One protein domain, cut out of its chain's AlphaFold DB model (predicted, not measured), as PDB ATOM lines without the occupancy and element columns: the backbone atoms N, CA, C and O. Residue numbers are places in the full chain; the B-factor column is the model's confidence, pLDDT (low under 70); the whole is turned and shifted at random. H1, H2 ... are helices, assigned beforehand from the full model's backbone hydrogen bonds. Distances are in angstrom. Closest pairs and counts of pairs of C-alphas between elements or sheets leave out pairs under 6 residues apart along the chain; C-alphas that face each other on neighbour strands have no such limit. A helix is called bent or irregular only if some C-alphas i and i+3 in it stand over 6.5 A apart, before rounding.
ATOM      1  N   ALA A  23      84.163  59.226  83.097       90.06
ATOM      2  CA  ALA A  23      83.077  59.279  84.072       90.06
ATOM      3  C   ALA A  23      83.521  58.737  85.437       90.06
ATOM      4  O   ALA A  23      83.307  59.395  86.453       90.06
ATOM      5  N   LEU A  24      84.234  57.603  85.465       90.25
ATOM      6  CA  LEU A  24      84.740  57.011  86.704       90.25
ATOM      7  C   LEU A  24      85.731  57.938  87.409       90.25
ATOM      8  O   LEU A  24      85.640  58.144  88.618       90.25
ATOM      9  N   LEU A  25      86.673  58.522  86.663       94.44
ATOM     10  CA  LEU A  25      87.633  59.476  87.216       94.44
ATOM     11  C   LEU A  25      86.924  60.692  87.819       94.44
ATOM     12  O   LEU A  25      87.242  61.091  88.939       94.44
ATOM     13  N   LEU A  26      85.936  61.251  87.117       92.81
ATOM     14  CA  LEU A  26      85.130  62.362  87.624       92.81
ATOM     15  C   LEU A  26      84.318  61.966  88.863       92.81
ATOM     16  O   LEU A  26      84.312  62.718  89.836       92.81
ATOM     17  N   ALA A  27      83.694  60.786  88.868       88.56
ATOM     18  CA  ALA A  27      82.952  60.266  90.013       88.56
ATOM     19  C   ALA A  27      83.855  60.118  91.248       88.56
ATOM     20  O   ALA A  27      83.480  60.531  92.344       88.56
ATOM     21  N   LEU A  28      85.076  59.600  91.081       90.88
ATOM     22  CA  LEU A  28      86.051  59.471  92.168       90.88
ATOM     23  C   LEU A  28      86.516  60.832  92.705       90.88
ATOM     24  O   LEU A  28      86.660  60.996  93.918       90.88
ATOM     25  N   LEU A  29      86.722  61.819  91.829       91.88
ATOM     26  CA  LEU A  29      87.047  63.187  92.241       91.88
ATOM     27  C   LEU A  29      85.880  63.832  93.005       91.88
ATOM     28  O   LEU A  29      86.084  64.449  94.053       91.88
ATOM     29  N   LEU A  30      84.654  63.648  92.514       88.75
ATOM     30  CA  LEU A  30      83.437  64.157  93.141       88.75
ATOM     31  C   LEU A  30      83.129  63.478  94.468       88.75
ATOM     32  O   LEU A  30      82.646  64.150  95.374       88.75
ATOM     33  N   LEU A  31      83.453  62.195  94.629       87.62
ATOM     34  CA  LEU A  31      83.215  61.448  95.863       87.62
ATOM     35  C   LEU A  31      83.806  62.166  97.084       87.62
ATOM     36  O   LEU A  31      83.140  62.294  98.111       87.62
ATOM     37  N   GLY A  32      85.030  62.691  96.972       87.19
ATOM     38  CA  GLY A  32      85.660  63.452  98.055       87.19
ATOM     39  C   GLY A  32      84.874  64.712  98.435       87.19
ATOM     40  O   GLY A  32      84.748  65.042  99.618       87.19
ATOM     41  N   PHE A  33      84.299  65.393  97.443       87.62
ATOM     42  CA  PHE A  33      83.472  66.577  97.649       87.62
ATOM     43  C   PHE A  33      82.094  66.218  98.221       87.62
ATOM     44  O   PHE A  33      81.668  66.815  99.209       87.62
ATOM     45  N   VAL A  34      81.441  65.192  97.672       86.56
ATOM     46  CA  VAL A  34      80.150  64.666  98.136       86.56
ATOM     47  C   VAL A  34      80.225  64.257  99.599       86.56
ATOM     48  O   VAL A  34      79.393  64.695 100.383       86.56
ATOM     49  N   ILE A  35      81.257  63.514 100.010       85.12
ATOM     50  CA  ILE A  35      81.440  63.125 101.417       85.12
ATOM     51  C   ILE A  35      81.481  64.360 102.325       85.12
ATOM     52  O   ILE A  35      80.925  64.348 103.422       85.12
ATOM     53  N   ARG A  36      82.138  65.439 101.891       85.38
ATOM     54  CA  ARG A  36      82.240  66.666 102.685       85.38
ATOM     55  C   ARG A  36      80.911  67.412 102.768       85.38
ATOM     56  O   ARG A  36      80.600  67.949 103.826       85.38
ATOM     57  N   VAL A  37      80.153  67.438 101.675       83.38
ATOM     58  CA  VAL A  37      78.839  68.085 101.604       83.38
ATOM     59  C   VAL A  37      77.813  67.311 102.425       83.38
ATOM     60  O   VAL A  37      77.158  67.891 103.283       83.38
ATOM     61  N   VAL A  38      77.734  65.996 102.224       82.00
ATOM     62  CA  VAL A  38      76.762  65.114 102.875       82.00
ATOM     63  C   VAL A  38      76.948  65.057 104.385       82.00
ATOM     64  O   VAL A  38      75.972  64.995 105.118       82.00
ATOM     65  N   ARG A  39      78.187  65.176 104.877       77.81
ATOM     66  CA  ARG A  39      78.461  65.282 106.318       77.81
ATOM     67  C   ARG A  39      77.774  66.461 107.014       77.81
ATOM     68  O   ARG A  39      77.688  66.435 108.235       77.81
ATOM     69  N   ASN A  40      77.350  67.478 106.269       74.81
ATOM     70  CA  ASN A  40      76.662  68.650 106.806       74.81
ATOM     71  C   ASN A  40      75.147  68.617 106.559       74.81
ATOM     72  O   ASN A  40      74.468  69.579 106.910       74.81
ATOM     73  N   ILE A  41      74.625  67.563 105.929       72.94
ATOM     74  CA  ILE A  41      73.192  67.410 105.691       72.94
ATOM     75  C   ILE A  41      72.617  66.607 106.849       72.94
ATOM     76  O   ILE A  41      73.083  65.506 107.138       72.94
ATOM     77  N   ASP A  42      71.592  67.159 107.481       69.12
ATOM     78  CA  ASP A  42      70.793  66.456 108.474       69.12
ATOM     79  C   ASP A  42      69.460  66.102 107.810       69.12
ATOM     80  O   ASP A  42      68.606  66.968 107.615       69.12
ATOM     81  N   VAL A  43      69.331  64.860 107.334       68.75
ATOM     82  CA  VAL A  43      68.082  64.369 106.738       68.75
ATOM     83  C   VAL A  43      67.298  63.637 107.824       68.75
ATOM     84  O   VAL A  43      67.812  62.649 108.360       68.75
ATOM     85  N   PRO A  44      66.065  64.072 108.144       71.12
ATOM     86  CA  PRO A  44      65.215  63.361 109.088       71.12
ATOM     87  C   PRO A  44      65.030  61.893 108.659       71.12
ATOM     88  O   PRO A  44      64.794  61.623 107.481       71.12
ATOM     89  N   PRO A  45      65.133  60.914 109.576       67.38
ATOM     90  CA  PRO A  45      65.027  59.487 109.240       67.38
ATOM     91  C   PRO A  45      63.636  59.071 108.723       67.38
ATOM     92  O   PRO A  45      63.486  57.990 108.153       67.38
ATOM     93  N   ASP A  46      62.639  59.921 108.934       72.62
ATOM     94  CA  ASP A  46      61.244  59.849 108.508       72.62
ATOM     95  C   ASP A  46      60.938  60.705 107.262       72.62
ATOM     96  O   ASP A  46      59.808  60.678 106.771       72.62
ATOM     97  N   ALA A  47      61.939  61.404 106.709       67.12
ATOM     98  CA  ALA A  47      61.783  62.213 105.507       67.12
ATOM     99  C   ALA A  47      61.379  61.350 104.302       67.12
ATOM    100  O   ALA A  47      61.998  60.329 103.975       67.12
ATOM    101  N   GLY A  48      60.336  61.793 103.598       69.25
ATOM    102  CA  GLY A  48      59.900  61.174 102.349       69.25
ATOM    103  C   GLY A  48      60.901  61.385 101.204       69.25
ATOM    104  O   GLY A  48      61.910  62.075 101.342       69.25
ATOM    105  N   PHE A  49      60.607  60.826 100.025       66.00
ATOM    106  CA  PHE A  49      61.457  60.987  98.834       66.00
ATOM    107  C   PHE A  49      61.647  62.456  98.429       66.00
ATOM    108  O   PHE A  49      62.781  62.897  98.276       66.00
ATOM    109  N   ALA A  50      60.557  63.219  98.300       67.44
ATOM    110  CA  ALA A  50      60.618  64.621  97.880       67.44
ATOM    111  C   ALA A  50      61.368  65.503  98.893       67.44
ATOM    112  O   ALA A  50      62.155  66.361  98.511       67.44
ATOM    113  N   GLU A  51      61.167  65.252 100.185       70.62
ATOM    114  CA  GLU A  51      61.845  65.970 101.267       70.62
ATOM    115  C   GLU A  51      63.340  65.626 101.308       70.62
ATOM    116  O   GLU A  51      64.186  66.516 101.351       70.62
ATOM    117  N   THR A  52      63.686  64.344 101.152       72.31
ATOM    118  CA  THR A  52      65.082  63.910 101.007       72.31
ATOM    119  C   THR A  52      65.730  64.534  99.774       72.31
ATOM    120  O   THR A  52      66.876  64.964  99.853       72.31
ATOM    121  N   LEU A  53      65.020  64.620  98.644       70.25
ATOM    122  CA  LEU A  53      65.533  65.219  97.412       70.25
ATOM    123  C   LEU A  53      65.788  66.726  97.575       70.25
ATOM    124  O   LEU A  53      66.834  67.199  97.147       70.25
ATOM    125  N   LEU A  54      64.894  67.453  98.254       72.88
ATOM    126  CA  LEU A  54      65.062  68.877  98.577       72.88
ATOM    127  C   LEU A  54      66.276  69.139  99.475       72.88
ATOM    128  O   LEU A  54      66.970  70.142  99.311       72.88
ATOM    129  N   HIS A  55      66.545  68.237 100.420       72.12
ATOM    130  CA  HIS A  55      67.722  68.314 101.282       72.12
ATOM    131  C   HIS A  55      68.991  67.766 100.626       72.12
ATOM    132  O   HIS A  55      70.094  68.067 101.086       72.12
ATOM    133  N   THR A  56      68.858  66.986  99.551       76.88
ATOM    134  CA  THR A  56      69.994  66.411  98.839       76.88
ATOM    135  C   THR A  56      70.529  67.420  97.827       76.88
ATOM    136  O   THR A  56      69.859  67.753  96.852       76.88
ATOM    137  N   PRO A  57      71.770  67.894  97.991       80.56
ATOM    138  CA  PRO A  57      72.365  68.800  97.039       80.56
ATOM    139  C   PRO A  57      72.586  68.078  95.717       80.56
ATOM    140  O   PRO A  57      73.023  66.926  95.680       80.56
ATOM    141  N   PHE A  58      72.367  68.815  94.632       80.56
ATOM    142  CA  PHE A  58      72.526  68.358  93.251       80.56
ATOM    143  C   PHE A  58      73.831  67.581  92.997       80.56
ATOM    144  O   PHE A  58      73.868  66.643  92.208       80.56
ATOM    145  N   ILE A  59      74.903  67.918  93.719       82.62
ATOM    146  CA  ILE A  59      76.202  67.257  93.594       82.62
ATOM    147  C   ILE A  59      76.182  65.758  93.926       82.62
ATOM    148  O   ILE A  59      76.983  65.007  93.377       82.62
ATOM    149  N   VAL A  60      75.277  65.315  94.806       83.00
ATOM    150  CA  VAL A  60      75.097  63.893  95.136       83.00
ATOM    151  C   VAL A  60      74.465  63.164  93.955       83.00
ATOM    152  O   VAL A  60      74.932  62.091  93.594       83.00
ATOM    153  N   VAL A  61      73.452  63.769  93.329       82.25
ATOM    154  CA  VAL A  61      72.782  63.221  92.138       82.25
ATOM    155  C   VAL A  61      73.775  63.120  90.983       82.25
ATOM    156  O   VAL A  61      73.953  62.042  90.430       82.25
ATOM    157  N   LEU A  62      74.529  64.192  90.717       83.75
ATOM    158  CA  LEU A  62      75.566  64.194  89.681       83.75
ATOM    159  C   LEU A  62      76.629  63.109  89.911       83.75
ATOM    160  O   LEU A  62      77.124  62.502  88.964       83.75
ATOM    161  N   PHE A  63      77.003  62.868  91.169       87.19
ATOM    162  CA  PHE A  63      77.928  61.793  91.514       87.19
ATOM    163  C   PHE A  63      77.347  60.407  91.207       87.19
ATOM    164  O   PHE A  63      78.065  59.579  90.653       87.19
ATOM    165  N   ILE A  64      76.077  60.166  91.544       84.25
ATOM    166  CA  ILE A  64      75.399  58.894  91.259       84.25
ATOM    167  C   ILE A  64      75.306  58.679  89.748       84.25
ATOM    168  O   ILE A  64      75.702  57.620  89.281       84.25
ATOM    169  N   ASP A  65      74.920  59.697  88.979       83.00
ATOM    170  CA  ASP A  65      74.837  59.609  87.516       83.00
ATOM    171  C   ASP A  65      76.187  59.281  86.867       83.00
ATOM    172  O   ASP A  65      76.271  58.470  85.946       83.00
ATOM    173  N   LEU A  66      77.272  59.901  87.341       85.50
ATOM    174  CA  LEU A  66      78.615  59.607  86.833       85.50
ATOM    175  C   LEU A  66      79.088  58.209  87.233       85.50
ATOM    176  O   LEU A  66      79.815  57.576  86.469       85.50
ATOM    177  N   LEU A  67      78.687  57.728  88.410       86.56
ATOM    178  CA  LEU A  67      78.974  56.369  88.853       86.56
ATOM    179  C   LEU A  67      78.191  55.337  88.025       86.56
ATOM    180  O   LEU A  67      78.780  54.342  87.606       86.56
ATOM    181  N   ASP A  68      76.919  55.606  87.732       82.75
ATOM    182  CA  ASP A  68      76.068  54.790  86.859       82.75
ATOM    183  C   ASP A  68      76.613  54.768  85.426       82.75
ATOM    184  O   ASP A  68      76.757  53.701  84.839       82.75
ATOM    185  N   LEU A  69      77.045  55.908  84.881       84.50
ATOM    186  CA  LEU A  69      77.679  55.963  83.557       84.50
ATOM    187  C   LEU A  69      79.016  55.200  83.507       84.50
ATOM    188  O   LEU A  69      79.412  54.681  82.463       84.50
ATOM    189  N   ALA A  70      79.731  55.148  84.630       86.88
ATOM    190  CA  ALA A  70      81.022  54.485  84.737       86.88
ATOM    191  C   ALA A  70      80.923  52.968  84.934       86.88
ATOM    192  O   ALA A  70      81.789  52.237  84.451       86.88
ATOM    193  N   LEU A  71      79.931  52.498  85.693       84.25
ATOM    194  CA  LEU A  71      79.858  51.119  86.186       84.25
ATOM    195  C   LEU A  71      78.590  50.371  85.744       84.25
ATOM    196  O   LEU A  71      78.542  49.149  85.892       84.25
ATOM    197  N   ASP A  72      77.600  51.067  85.185       81.69
ATOM    198  CA  ASP A  72      76.324  50.515  84.718       81.69
ATOM    199  C   ASP A  72      75.670  49.650  85.817       81.69
ATOM    200  O   ASP A  72      75.571  50.071  86.969       81.69
ATOM    201  N   VAL A  73      75.309  48.397  85.533       73.62
ATOM    202  CA  VAL A  73      74.733  47.452  86.508       73.62
ATOM    203  C   VAL A  73      75.587  47.288  87.774       73.62
ATOM    204  O   VAL A  73      75.053  47.028  88.855       73.62
ATOM    205  N   LEU A  74      76.913  47.444  87.675       79.75
ATOM    206  CA  LEU A  74      77.786  47.357  88.845       79.75
ATOM    207  C   LEU A  74      77.642  48.570  89.768       79.75
ATOM    208  O   LEU A  74      77.983  48.440  90.937       79.75
ATOM    209  N   ALA A  75      77.124  49.708  89.300       80.38
ATOM    210  CA  ALA A  75      76.935  50.910  90.107       80.38
ATOM    211  C   ALA A  75      75.896  50.712  91.219       80.38
ATOM    212  O   ALA A  75      76.104  51.172  92.338       80.38
ATOM    213  N   VAL A  76      74.833  49.944  90.956       80.81
ATOM    214  CA  VAL A  76      73.719  49.694  91.888       80.81
ATOM    215  C   VAL A  76      74.180  49.286  93.300       80.81
ATOM    216  O   VAL A  76      73.834  49.984  94.260       80.81
ATOM    217  N   PRO A  77      74.979  48.212  93.493       79.75
ATOM    218  CA  PRO A  77      75.446  47.831  94.826       79.75
ATOM    219  C   PRO A  77      76.345  48.893  95.479       79.75
ATOM    220  O   PRO A  77      76.295  49.048  96.700       79.75
ATOM    221  N   PHE A  78      77.138  49.651  94.711       83.19
ATOM    222  CA  PHE A  78      77.957  50.736  95.266       83.19
ATOM    223  C   PHE A  78      77.094  51.914  95.721       83.19
ATOM    224  O   PHE A  78      77.234  52.367  96.858       83.19
ATOM    225  N   THR A  79      76.167  52.363  94.878       81.56
ATOM    226  CA  THR A  79      75.226  53.448  95.166       81.56
ATOM    227  C   THR A  79      74.394  53.128  96.405       81.56
ATOM    228  O   THR A  79      74.259  53.971  97.289       81.56
ATOM    229  N   TRP A  80      73.922  51.887  96.563       83.12
ATOM    230  CA  TRP A  80      73.193  51.472  97.764       83.12
ATOM    231  C   TRP A  80      74.023  51.578  99.041       83.12
ATOM    232  O   TRP A  80      73.538  52.120 100.032       83.12
ATOM    233  N   VAL A  81      75.265  51.087  99.028       84.56
ATOM    234  CA  VAL A  81      76.148  51.148 100.204       84.56
ATOM    235  C   VAL A  81      76.482  52.596 100.565       84.56
ATOM    236  O   VAL A  81      76.524  52.938 101.746       84.56
ATOM    237  N   LEU A  82      76.716  53.452  99.568       82.69
ATOM    238  CA  LEU A  82      77.023  54.865  99.789       82.69
ATOM    239  C   LEU A  82      75.815  55.625 100.347       82.69
ATOM    240  O   LEU A  82      75.942  56.277 101.381       82.69
ATOM    241  N   LEU A  83      74.640  55.479  99.731       82.19
ATOM    242  CA  LEU A  83      73.409  56.129 100.184       82.19
ATOM    243  C   LEU A  83      72.989  55.673 101.586       82.19
ATOM    244  O   LEU A  83      72.573  56.500 102.394       82.19
ATOM    245  N   ASP A  84      73.143  54.385 101.909       82.12
ATOM    246  CA  ASP A  84      72.823  53.860 103.241       82.12
ATOM    247  C   ASP A  84      73.771  54.423 104.315       82.12
ATOM    248  O   ASP A  84      73.327  54.810 105.396       82.12
ATOM    249  N   ARG A  85      75.064  54.575 103.989       81.12
ATOM    250  CA  ARG A  85      76.052  55.229 104.870       81.12
ATOM    251  C   ARG A  85      75.804  56.721 105.063       81.12
ATOM    252  O   ARG A  85      76.236  57.282 106.067       81.12
ATOM    253  N   TRP A  86      75.154  57.356 104.102       78.56
ATOM    254  CA  TRP A  86      74.847  58.782 104.104       78.56
ATOM    255  C   TRP A  86      73.462  59.108 104.668       78.56
ATOM    256  O   TRP A  86      73.091  60.274 104.713       78.56
ATOM    257  N   GLY A  87      72.695  58.101 105.101       76.06
ATOM    258  CA  GLY A  87      71.334  58.295 105.609       76.06
ATOM    259  C   GLY A  87      70.302  58.604 104.518       76.06
ATOM    260  O   GLY A  87      69.129  58.797 104.818       76.06
ATOM    261  N   LEU A  88      70.692  58.567 103.242       77.56
ATOM    262  CA  LEU A  88      69.866  58.910 102.083       77.56
ATOM    263  C   LEU A  88      69.053  57.703 101.582       77.56
ATOM    264  O   LEU A  88      69.014  57.378 100.393       77.56
ATOM    265  N   LYS A  89      68.389  57.008 102.510       71.06
ATOM    266  CA  LYS A  89      67.648  55.763 102.233       71.06
ATOM    267  C   LYS A  89      66.465  55.970 101.281       71.06
ATOM    268  O   LYS A  89      66.121  55.049 100.541       71.06
ATOM    269  N   ALA A  90      65.859  57.157 101.265       68.94
ATOM    270  CA  ALA A  90      64.737  57.451 100.375       68.94
ATOM    271  C   ALA A  90      65.161  57.510  98.895       68.94
ATOM    272  O   ALA A  90      64.438  57.003  98.039       68.94
ATOM    273  N   LEU A  91      66.362  58.028  98.601       71.12
ATOM    274  CA  LEU A  91      66.933  58.016  97.246       71.12
ATOM    275  C   LEU A  91      67.259  56.594  96.788       71.12
ATOM    276  O   LEU A  91      66.996  56.235  95.642       71.12
ATOM    277  N   ARG A  92      67.743  55.746  97.707       72.19
ATOM    278  CA  ARG A  92      67.967  54.323  97.426       72.19
ATOM    279  C   ARG A  92      66.679  53.662  96.949       72.19
ATOM    280  O   ARG A  92      66.697  53.006  95.916       72.19
ATOM    281  N   ASN A  93      65.582  53.853  97.680       66.62
ATOM    282  CA  ASN A  93      64.304  53.209  97.378       66.62
ATOM    283  C   ASN A  93      63.750  53.607  96.000       66.62
ATOM    284  O   ASN A  93      63.141  52.765  95.345       66.62
ATOM    285  N   VAL A  94      63.999  54.839  95.539       65.62
ATOM    286  CA  VAL A  94      63.643  55.254  94.174       65.62
ATOM    287  C   VAL A  94      64.559  54.613  93.140       65.62
ATOM    288  O   VAL A  94      64.033  54.017  92.208       65.62
ATOM    289  N   SER A  95      65.878  54.562  93.366       63.06
ATOM    290  CA  SER A  95      66.778  53.813  92.467       63.06
ATOM    291  C   SER A  95      66.411  52.322  92.376       63.06
ATOM    292  O   SER A  95      66.508  51.711  91.318       63.06
ATOM    293  N   THR A  96      65.944  51.711  93.474       63.16
ATOM    294  CA  THR A  96      65.486  50.314  93.485       63.16
ATOM    295  C   THR A  96      64.167  50.153  92.725       63.16
ATOM    296  O   THR A  96      63.983  49.152  92.036       63.16
ATOM    297  N   ALA A  97      63.252  51.123  92.839       60.12
ATOM    298  CA  ALA A  97      61.997  51.130  92.093       60.12
ATOM    299  C   ALA A  97      62.229  51.327  90.585       60.12
ATOM    300  O   ALA A  97      61.611  50.628  89.787       60.12
ATOM    301  N   GLU A  98      63.162  52.198  90.197       56.03
ATOM    302  CA  GLU A  98      63.596  52.387  88.805       56.03
ATOM    303  C   GLU A  98      64.301  51.138  88.261       56.03
ATOM    304  O   GLU A  98      63.993  50.669  87.168       56.03
ATOM    305  N   ALA A  99      65.176  50.509  89.052       58.06
ATOM    306  CA  ALA A  99      65.846  49.269  88.658       58.06
ATOM    307  C   ALA A  99      64.869  48.096  88.429       58.06
ATOM    308  O   ALA A  99      65.171  47.185  87.656       58.06
ATOM    309  N   LEU A 100      63.699  48.111  89.081       56.59
ATOM    310  CA  LEU A 100      62.630  47.118  88.913       56.59
ATOM    311  C   LEU A 100      61.754  47.365  87.676       56.59
ATOM    312  O   LEU A 100      61.072  46.438  87.233       56.59
ATOM    313  N   ILE A 101      61.764  48.575  87.108       55.94
ATOM    314  CA  ILE A 101      60.987  48.918  85.917       55.94
ATOM    315  C   ILE A 101      61.931  48.931  84.699       55.94
ATOM    316  O   ILE A 101      62.698  49.884  84.508       55.94
ATOM    317  N   PRO A 102      61.889  47.899  83.831       42.47
ATOM    318  CA  PRO A 102      62.717  47.872  82.628       42.47
ATOM    319  C   PRO A 102      62.425  49.110  81.763       42.47
ATOM    320  O   PRO A 102      61.272  49.517  81.643       42.47
ATOM    321  N   PHE A 103      63.471  49.700  81.169       47.75
ATOM    322  CA  PHE A 103      63.472  50.960  80.393       47.75
ATOM    323  C   PHE A 103      63.458  52.289  81.176       47.75
ATOM    324  O   PHE A 103      63.599  53.334  80.545       47.75
ATOM    325  N   THR A 104      63.382  52.287  82.512       49.56
ATOM    326  CA  THR A 104      63.514  53.523  83.328       49.56
ATOM    327  C   THR A 104      64.927  53.768  83.868       49.56
ATOM    328  O   THR A 104      65.118  54.630  84.708       49.56
ATOM    329  N   GLN A 105      65.925  53.029  83.368       53.53
ATOM    330  CA  GLN A 105      67.329  53.113  83.808       53.53
ATOM    331  C   GLN A 105      68.096  54.315  83.246       53.53
ATOM    332  O   GLN A 105      69.213  54.594  83.668       53.53
ATOM    333  N   ALA A 106      67.524  55.029  82.274       46.94
ATOM    334  CA  ALA A 106      67.983  56.388  82.047       46.94
ATOM    335  C   ALA A 106      67.582  57.191  83.292       46.94
ATOM    336  O   ALA A 106      66.521  56.956  83.848       46.94
ATOM    337  N   SER A 107      68.388  58.157  83.699       55.06
ATOM    338  CA  SER A 107      68.215  58.951  84.919       55.06
ATOM    339  C   SER A 107      67.225  60.149  84.818       55.06
ATOM    340  O   SER A 107      67.362  61.104  85.595       55.06
ATOM    341  N   PRO A 108      66.218  60.255  83.899       49.12
ATOM    342  CA  PRO A 108      65.454  61.478  83.878       49.12
ATOM    343  C   PRO A 108      64.514  61.570  85.073       49.12
ATOM    344  O   PRO A 108      64.089  62.674  85.328       49.12
ATOM    345  N   THR A 109      64.183  60.539  85.853       54.47
ATOM    346  CA  THR A 109      63.193  60.743  86.930       54.47
ATOM    347  C   THR A 109      63.728  61.625  88.059       54.47
ATOM    348  O   THR A 109      63.030  62.539  88.489       54.47
ATOM    349  N   VAL A 110      64.972  61.421  88.504       55.94
ATOM    350  CA  VAL A 110      65.581  62.232  89.576       55.94
ATOM    351  C   VAL A 110      65.991  63.619  89.064       55.94
ATOM    352  O   VAL A 110      65.845  64.610  89.781       55.94
ATOM    353  N   THR A 111      66.421  63.710  87.800       55.22
ATOM    354  CA  THR A 111      66.749  64.984  87.135       55.22
ATOM    355  C   THR A 111      65.498  65.800  86.775       55.22
ATOM    356  O   THR A 111      65.494  67.017  86.921       55.22
ATOM    357  N   VAL A 112      64.411  65.154  86.342       56.69
ATOM    358  CA  VAL A 112      63.114  65.797  86.051       56.69
ATOM    359  C   VAL A 112      62.399  66.174  87.341       56.69
ATOM    360  O   VAL A 112      61.753  67.207  87.365       56.69
ATOM    361  N   ALA A 113      62.557  65.423  88.436       54.31
ATOM    362  CA  ALA A 113      62.020  65.826  89.740       54.31
ATOM    363  C   ALA A 113      62.640  67.132  90.286       54.31
ATOM    364  O   ALA A 113      62.126  67.688  91.256       54.31
ATOM    365  N   TRP A 114      63.731  67.615  89.682       44.09
ATOM    366  CA  TRP A 114      64.361  68.899  89.990       44.09
ATOM    367  C   TRP A 114      63.827  70.086  89.162       44.09
ATOM    368  O   TRP A 114      64.140  71.225  89.513       44.09
TER     369      TRP A 114
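Overview. This is residues 23 to 114 of the 115 residues of an uncharacterized protein of Chloroflexi bacterium (UniProt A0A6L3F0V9). What shape does the backbone make? Four helical rods, H1, H3a, H3b and H4, run back and forth in a zigzag, each packed on the next with its direction reversed, where H3a and H3b are the two arms of one helix folded back on itself. H2 packs on residues 90 to 94 of H4, and the small H5 lies near H4 and close to H3a. What is it made of, and how large is it? The printed part has 92 residues with five named helices, in the order H1 H2 H3 H4 H5, and no named strand; its class is all helix. It is compact, with a radius of gyration of the C-alphas of 12.3 A, and rounded, spanning 31 by 29 by 22 A.

Arrangement. What happens in the longest helix? By its hydrogen bonds H3, residues 58 to 85, was assigned as one helix, but it is bent: C-alphas 70 and 73 are 9.6 A apart. Its arms H3a, residues 58 to 70, and H3b, residues 73 to 85, touch through residues 64 to 68 and 74 to 79, at a shallow tilt of 31 degrees, opposite ways; the closest C-alphas are those of Asp 68 and Ala 75, 5.1 A apart. What touches these arms? H1, residues 23 to 38, touches H3a at a shallow tilt of 28 degrees, opposite ways, with the C-alphas of Leu 24 and Ala 70 closest at 4.9 A. H4, residues 89 to 100, forms a helical hairpin with H3b at a shallow tilt of 19 degrees; the closest C-alphas, of Trp 80 and Arg 92, are 6.0 A apart. Where are the short helices? H2, residues 49 to 55, touches H4 at a steep tilt of 48 degrees, opposite ways, with the C-alphas of Phe 49 and Ala 90 closest at 5.1 A. H5, residues 108 to 112, is near H4 and is close to H3a but not clearly touching it, the closest C-alphas being those of Val 61 and Val 110, 7.7 A apart. Are the helix backbones complete? Each O i to N i+4 pair is within hydrogen-bond range in H2, H3a, H4 and H5, against 10 of 12 in H1 and 7 of 9 in H3b.

Along the chain. How long are the arms of H3? H3a spans 18.4 A and H3b 20.0 A, from C-alpha 73 at (74.733, 47.452, 86.508) to C-alpha 85. Where are the other helices? H1 begins with C-alpha 23 at (83.077, 59.279, 84.072), spans 20.7 A and has a kink of 37 degrees near residue 32. H4 spans 16.7 A, H2 9.9 A, and H5 5.4 A, ending with C-alpha 112 at (63.114, 65.797, 86.051).

Size, cuts and confidence. How far does it reach? The two C-alphas farthest apart, of Asn 40 and Pro 102, are 34.8 A apart. Is it continuous? The printed part has no cut; the links H2 to H3 and H3 to H4 are tight, H1 to H2 and H4 to H5 short, and no link is long. Where is confidence low? The mean pLDDT of the printed part is 74.0, and 30 residues are under 70, among them residues 93 to 114.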